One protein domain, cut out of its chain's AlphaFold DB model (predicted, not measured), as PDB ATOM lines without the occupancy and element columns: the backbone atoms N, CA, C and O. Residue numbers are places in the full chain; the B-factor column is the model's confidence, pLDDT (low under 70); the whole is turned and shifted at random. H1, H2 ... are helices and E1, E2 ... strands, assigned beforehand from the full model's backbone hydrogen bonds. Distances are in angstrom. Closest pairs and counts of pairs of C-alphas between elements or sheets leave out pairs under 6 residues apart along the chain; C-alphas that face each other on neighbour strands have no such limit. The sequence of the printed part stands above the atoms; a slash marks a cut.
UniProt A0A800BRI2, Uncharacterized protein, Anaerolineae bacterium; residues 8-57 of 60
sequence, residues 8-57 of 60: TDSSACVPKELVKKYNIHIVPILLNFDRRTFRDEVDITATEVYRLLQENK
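Overview. This is residues 8 to 57 of the 60 residues of an uncharacterized protein of Anaerolineae bacterium (UniProt A0A800BRI2). The model is a slim, loose rod with a long line of strand as its spine: E1 runs on into E2, and E2 turns back as E3 to make a small hairpin at one end of the rod. The short helix H1 makes the other end, where residues 17 to 23 stick out, and the longer helix H2 lies lengthwise below the hairpin, with a gap between it and E2. The printed part has 50 residues, with two named helices and three named strands in the order H1, E1, E2, E3, H2; the class is mixed, helices and strands, and the one sheet of named strands is E2 and E3, antiparallel. The whole is loose, with a radius of gyration of the C-alphas of 12.8 A, and the C-alphas span 39 by 18 by 14 A.

Along the chain. The printed part begins at Thr 8, with its C-alpha at (-30.265, 22.063, 74.052). H1 is residues 16 to 22, 10.1 A from first to last C-alpha, and begins at C-alpha 16 at (-24.502, 10.762, 71.638). E1 is residues 25 to 27, E2 residues 30 to 33, and E3 residues 36 to 39, 10.3 A long. H2 is residues 46 to 55, 14.4 A long, and ends at C-alpha 55 at (-46.269, 0.655, 89.561).

Arrangement. Residues 8 to 9 pair with residues 26 to 27 of E1, parallel, while E1 pairs with no named strand. The closest C-alphas of H1 and E1 are those of Val 19 and His 25, 7.3 A apart. E1 runs on into E2 across a break of 2 residues, at 26 degrees. E2 and E3 are a hairpin of antiparallel neighbours, with 152 degrees between their directions. Their C-alphas 32 and 37 face each other at 4.5 A, and N 31 and O 38 are within hydrogen-bond range at 2.8 A, as are N 33 and O 36 at 2.9 A. H2 is apart from H1, E1 and E2. In H1 and H2 every O i to N i+4 pair is within hydrogen-bond range.

Size, cuts and confidence. The two C-alphas farthest apart are those of Lys 21 and Lys 57, at 40.1 A. The printed part has no cut. The links from H1 to E1, E1 to E2 and E2 to E3 are tight, the link of 6 residues from E3 to H2 is short, and no link is long. The mean pLDDT of the printed part is 94.7, and one residue, Lys 57, is under 70.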
ATOM      1  N   THR A   8     -28.883  22.562  74.130       98.19
ATOM      2  CA  THR A   8     -30.265  22.063  74.052       98.19
ATOM      3  C   THR A   8     -30.582  21.281  75.324       98.19
ATOM      4  O   THR A   8     -29.700  21.073  76.157       98.19
ATOM      5  N   ASP A   9     -31.824  20.849  75.494       98.00
ATOM      6  CA  ASP A   9     -32.219  19.942  76.569       98.00
ATOM      7  C   ASP A   9     -32.288  18.466  76.126       98.00
ATOM      8  O   ASP A   9     -32.063  18.137  74.954       98.00
ATOM      9  N   SER A  10     -32.557  17.570  77.082       97.00
ATOM     10  CA  SER A  10     -32.622  16.120  76.861       97.00
ATOM     11  C   SER A  10     -33.802  15.664  75.989       97.00
ATOM     12  O   SER A  10     -33.700  14.613  75.358       97.00
ATOM     13  N   SER A  11     -34.876  16.458  75.839       96.44
ATOM     14  CA  SER A  11     -36.028  16.078  74.996       96.44
ATOM     15  C   SER A  11     -35.706  16.040  73.504       96.44
ATOM     16  O   SER A  11     -36.426  15.414  72.727       96.44
ATOM     17  N   ALA A  12     -34.611  16.682  73.092       97.25
ATOM     18  CA  ALA A  12     -34.174  16.706  71.704       97.25
ATOM     19  C   ALA A  12     -33.674  15.340  71.197       97.25
ATOM     20  O   ALA A  12     -33.479  15.190  69.989       97.25
ATOM     21  N   CYS A  13     -33.446  14.361  72.086       95.69
ATOM     22  CA  CYS A  13     -33.003  13.004  71.740       95.69
ATOM     23  C   CYS A  13     -31.786  12.990  70.795       95.69
ATOM     24  O   CYS A  13     -31.701  12.175  69.872       95.69
ATOM     25  N   VAL A  14     -30.850  13.927  70.989       97.50
ATOM     26  CA  VAL A  14     -29.683  14.072  70.111       97.50
ATOM     27  C   VAL A  14     -28.783  12.839  70.257       97.50
ATOM     28  O   VAL A  14     -28.361  12.528  71.373       97.50
ATOM     29  N   PRO A  15     -28.414  12.161  69.155       97.56
ATOM     30  CA  PRO A  15     -27.507  11.021  69.218       97.56
ATOM     31  C   PRO A  15     -26.168  11.374  69.884       97.56
ATOM     32  O   PRO A  15     -25.556  12.408  69.585       97.56
ATOM     33  N   LYS A  16     -25.686  10.509  70.787       95.94
ATOM     34  CA  LYS A  16     -24.502  10.762  71.638       95.94
ATOM     35  C   LYS A  16     -23.236  11.041  70.825       95.94
ATOM     36  O   LYS A  16     -22.380  11.826  71.242       95.94
ATOM     37  N   GLU A  17     -23.117  10.438  69.649       98.38
ATOM     38  CA  GLU A  17     -22.030  10.684  68.709       98.38
ATOM     39  C   GLU A  17     -22.032  12.123  68.177       98.38
ATOM     40  O   GLU A  17     -20.961  12.717  68.044       98.38
ATOM     41  N   LEU A  18     -23.207  12.718  67.945       98.25
ATOM     42  CA  LEU A  18     -23.332  14.109  67.501       98.25
ATOM     43  C   LEU A  18     -23.072  15.081  68.649       98.25
ATOM     44  O   LEU A  18     -22.372  16.075  68.447       98.25
ATOM     45  N   VAL A  19     -23.548  14.757  69.856       98.00
ATOM     46  CA  VAL A  19     -23.251  15.527  71.075       98.00
ATOM     47  C   VAL A  19     -21.742  15.662  71.263       98.00
ATOM     48  O   VAL A  19     -21.224  16.771  71.398       98.00
ATOM     49  N   LYS A  20     -21.018  14.539  71.173       97.94
ATOM     50  CA  LYS A  20     -19.555  14.514  71.282       97.94
ATOM     51  C   LYS A  20     -18.871  15.233  70.116       97.94
ATOM     52  O   LYS A  20     -17.922  15.978  70.345       97.94
ATOM     53  N   LYS A  21     -19.333  15.019  68.879       98.19
ATOM     54  CA  LYS A  21     -18.727  15.600  67.667       98.19
ATOM     55  C   LYS A  21     -18.796  17.125  67.645       98.19
ATOM     56  O   LYS A  21     -17.837  17.762  67.217       98.19
ATOM     57  N   TYR A  22     -19.916  17.696  68.078       97.62
ATOM     58  CA  TYR A  22     -20.173  19.136  67.987       97.62
ATOM     59  C   TYR A  22     -20.059  19.869  69.329       97.62
ATOM     60  O   TYR A  22     -20.315  21.069  69.375       97.62
ATOM     61  N   ASN A  23     -19.655  19.177  70.404       97.50
ATOM     62  CA  ASN A  23     -19.601  19.724  71.763       97.50
ATOM     63  C   ASN A  23     -20.930  20.396  72.162       97.50
ATOM     64  O   ASN A  23     -20.961  21.535  72.633       97.50
ATOM     65  N   ILE A  24     -22.034  19.687  71.912       98.44
ATOM     66  CA  ILE A  24     -23.377  20.146  72.272       98.44
ATOM     67  C   ILE A  24     -23.532  19.970  73.779       98.44
ATOM     68  O   ILE A  24     -23.298  18.887  74.310       98.44
ATOM     69  N   HIS A  25     -23.932  21.026  74.475       98.00
ATOM     70  CA  HIS A  25     -24.247  20.935  75.892       98.00
ATOM     71  C   HIS A  25     -25.712  20.524  76.065       98.00
ATOM     72  O   HIS A  25     -26.605  21.239  75.612       98.00
ATOM     73  N   ILE A  26     -25.946  19.375  76.701       98.31
ATOM     74  CA  ILE A  26     -27.291  18.890  77.029       98.31
ATOM     75  C   ILE A  26     -27.631  19.304  78.459       98.31
ATOM     76  O   ILE A  26     -26.919  18.941  79.396       98.31
ATOM     77  N   VAL A  27     -28.725  20.044  78.621       98.25
ATOM     78  CA  VAL A  27     -29.308  20.383  79.922       98.25
ATOM     79  C   VAL A  27     -30.410  19.365  80.243       98.25
ATOM     80  O   VAL A  27     -31.401  19.302  79.519       98.25
ATOM     81  N   PRO A  28     -30.280  18.549  81.301       98.06
ATOM     82  CA  PRO A  28     -31.298  17.553  81.621       98.06
ATOM     83  C   PRO A  28     -32.637  18.187  82.000       98.06
ATOM     84  O   PRO A  28     -32.675  19.128  82.799       98.06
ATOM     85  N   ILE A  29     -33.735  17.628  81.494       97.44
ATOM     86  CA  ILE A  29     -35.076  17.946  81.992       97.44
ATOM     87  C   ILE A  29     -35.264  17.322  83.378       97.44
ATOM     88  O   ILE A  29     -34.734  16.251  83.678       97.44
ATOM     89  N   LEU A  30     -36.019  18.006  84.239       97.19
ATOM     90  CA  LEU A  30     -36.367  17.513  85.567       97.19
ATOM     91  C   LEU A  30     -37.705  16.767  85.540       97.19
ATOM     92  O   LEU A  30     -38.743  17.348  85.224       97.19
ATOM     93  N   LEU A  31     -37.685  15.500  85.939       95.06
ATOM     94  CA  LEU A  31     -38.865  14.679  86.178       95.06
ATOM     95  C   LEU A  31     -39.208  14.720  87.666       95.06
ATOM     96  O   LEU A  31     -38.420  14.285  88.504       95.06
ATOM     97  N   ASN A  32     -40.388  15.241  87.995       93.69
ATOM     98  CA  ASN A  32     -40.892  15.280  89.364       93.69
ATOM     99  C   ASN A  32     -41.894  14.146  89.573       93.69
ATOM    100  O   ASN A  32     -42.948  14.129  88.940       93.69
ATOM    101  N   PHE A  33     -41.569  13.212  90.462       90.25
ATOM    102  CA  PHE A  33     -42.402  12.050  90.749       90.25
ATOM    103  C   PHE A  33     -42.312  11.672  92.229       90.25
ATOM    104  O   PHE A  33     -41.215  11.565  92.768       90.25
ATOM    105  N   ASP A  34     -43.460  11.498  92.887       84.69
ATOM    106  CA  ASP A  34     -43.580  11.138  94.312       84.69
ATOM    107  C   ASP A  34     -42.603  11.898  95.239       84.69
ATOM    108  O   ASP A  34     -41.793  11.327  95.971       84.69
ATOM    109  N   ARG A  35     -42.633  13.238  95.150       88.50
ATOM    110  CA  ARG A  35     -41.768  14.174  95.907       88.50
ATOM    111  C   ARG A  35     -40.263  14.029  95.656       88.50
ATOM    112  O   ARG A  35     -39.467  14.633  96.376       88.50
ATOM    113  N   ARG A  36     -39.861  13.267  94.645       92.31
ATOM    114  CA  ARG A  36     -38.483  13.180  94.165       92.31
ATOM    115  C   ARG A  36     -38.359  13.905  92.834       92.31
ATOM    116  O   ARG A  36     -39.299  13.947  92.044       92.31
ATOM    117  N   THR A  37     -37.176  14.451  92.595       96.12
ATOM    118  CA  THR A  37     -36.813  15.097  91.338       96.12
ATOM    119  C   THR A  37     -35.644  14.337  90.738       96.12
ATOM    120  O   THR A  37     -34.648  14.105  91.422       96.12
ATOM    121  N   PHE A  38     -35.765  13.964  89.472       97.19
ATOM    122  CA  PHE A  38     -34.750  13.236  88.723       97.19
ATOM    123  C   PHE A  38     -34.337  14.048  87.502       97.19
ATOM    124  O   PHE A  38     -35.192  14.619  86.828       97.19
ATOM    125  N   ARG A  39     -33.046  14.087  87.188       97.69
ATOM    126  CA  ARG A  39     -32.553  14.590  85.904       97.69
ATOM    127  C   ARG A  39     -32.618  13.477  84.866       97.69
ATOM    128  O   ARG A  39     -32.043  12.407  85.067       97.69
ATOM    129  N   ASP A  40     -33.296  13.753  83.764       97.12
ATOM    130  CA  ASP A  40     -33.429  12.846  82.629       97.12
ATOM    131  C   ASP A  40     -32.058  12.417  82.074       97.12
ATOM    132  O   ASP A  40     -31.132  13.224  81.980       97.12
ATOM    133  N   GLU A  41     -31.920  11.123  81.788       94.31
ATOM    134  CA  GLU A  41     -30.686  10.413  81.401       94.31
ATOM    135  C   GLU A  41     -29.472  10.535  82.352       94.31
ATOM    136  O   GLU A  41     -28.413   9.969  82.067       94.31
ATOM    137  N   VAL A  42     -29.597  11.236  83.484       96.31
ATOM    138  CA  VAL A  42     -28.521  11.410  84.480       96.31
ATOM    139  C   VAL A  42     -28.822  10.639  85.759       96.31
ATOM    140  O   VAL A  42     -27.989   9.858  86.210       96.31
ATOM    141  N   ASP A  43     -30.001  10.860  86.338       97.81
ATOM    142  CA  ASP A  43     -30.430  10.214  87.583       97.81
ATOM    143  C   ASP A  43     -31.420   9.068  87.329       97.81
ATOM    144  O   ASP A  43     -31.620   8.231  88.207       97.81
ATOM    145  N   ILE A  44     -32.069   9.049  86.158       96.56
ATOM    146  CA  ILE A  44     -33.094   8.067  85.802       96.56
ATOM    147  C   ILE A  44     -33.074   7.752  84.303       96.56
ATOM    148  O   ILE A  44     -32.805   8.614  83.466       96.56
ATOM    149  N   THR A  45     -33.378   6.505  83.961       96.06
ATOM    150  CA  THR A  45     -33.536   6.029  82.583       96.06
ATOM    151  C   THR A  45     -35.000   6.013  82.151       96.06
ATOM    152  O   THR A  45     -35.908   5.860  82.970       96.06
ATOM    153  N   ALA A  46     -35.251   6.057  80.839       94.38
ATOM    154  CA  ALA A  46     -36.604   5.907  80.299       94.38
ATOM    155  C   ALA A  46     -37.294   4.616  80.788       94.38
ATOM    156  O   ALA A  46     -38.473   4.632  81.136       94.38
ATOM    157  N   THR A  47     -36.563   3.497  80.873       96.50
ATOM    158  CA  THR A  47     -37.093   2.220  81.380       96.50
ATOM    159  C   THR A  47     -37.559   2.322  82.832       96.50
ATOM    160  O   THR A  47     -38.629   1.812  83.167       96.50
ATOM    161  N   GLU A  48     -36.798   3.000  83.691       95.31
ATOM    162  CA  GLU A  48     -37.185   3.229  85.087       95.31
ATOM    163  C   GLU A  48     -38.397   4.156  85.192       95.31
ATOM    164  O   GLU A  48     -39.299   3.873  85.977       95.31
ATOM    165  N   VAL A  49     -38.485   5.196  84.353       93.94
ATOM    166  CA  VAL A  49     -39.676   6.059  84.275       93.94
ATOM    167  C   VAL A  49     -40.918   5.234  83.936       93.94
ATOM    168  O   VAL A  49     -41.920   5.310  84.647       93.94
ATOM    169  N   TYR A  50     -40.862   4.392  82.900       93.38
ATOM    170  CA  TYR A  50     -41.998   3.538  82.539       93.38
ATOM    171  C   TYR A  50     -42.381   2.566  83.655       93.38
ATOM    172  O   TYR A  50     -43.570   2.336  83.883       93.38
ATOM    173  N   ARG A  51     -41.398   2.018  84.375       93.44
ATOM    174  CA  ARG A  51     -41.651   1.162  85.534       93.44
ATOM    175  C   ARG A  51     -42.373   1.920  86.653       93.44
ATOM    176  O   ARG A  51     -43.394   1.432  87.129       93.44
ATOM    177  N   LEU A  52     -41.913   3.123  87.008       90.69
ATOM    178  CA  LEU A  52     -42.564   3.971  88.016       90.69
ATOM    179  C   LEU A  52     -44.017   4.284  87.639       90.69
ATOM    180  O   LEU A  52     -44.905   4.188  88.485       90.69
ATOM    181  N   LEU A  53     -44.271   4.602  86.366       90.31
ATOM    182  CA  LEU A  53     -45.621   4.853  85.855       90.31
ATOM    183  C   LEU A  53     -46.523   3.614  85.946       90.31
ATOM    184  O   LEU A  53     -47.702   3.733  86.275       90.31
ATOM    185  N   GLN A  54     -45.995   2.419  85.667       90.88
ATOM    186  CA  GLN A  54     -46.755   1.171  85.778       90.88
ATOM    187  C   GLN A  54     -47.085   0.816  87.230       90.88
ATOM    188  O   GLN A  54     -48.223   0.440  87.515       90.88
ATOM    189  N   GLU A  55     -46.112   0.949  88.132       88.50
ATOM    190  CA  GLU A  55     -46.269   0.655  89.561       88.50
ATOM    191  C   GLU A  55     -47.261   1.618  90.240       88.50
ATOM    192  O   GLU A  55     -47.947   1.232  91.183       88.50
ATOM    193  N   ASN A  56     -47.413   2.839  89.718       79.88
ATOM    194  CA  ASN A  56     -48.251   3.893  90.297       79.88
ATOM    195  C   ASN A  56     -49.518   4.211  89.484       79.88
ATOM    196  O   ASN A  56     -50.084   5.295  89.623       79.88
ATOM    197  N   LYS A  57     -50.011   3.264  88.674       67.88
ATOM    198  CA  LYS A  57     -51.222   3.424  87.839       67.88
ATOM    199  C   LYS A  57     -52.485   3.903  88.574       67.88
ATOM    200  O   LYS A  57     -53.417   4.327  87.906       67.88
TER     201      LYS A  57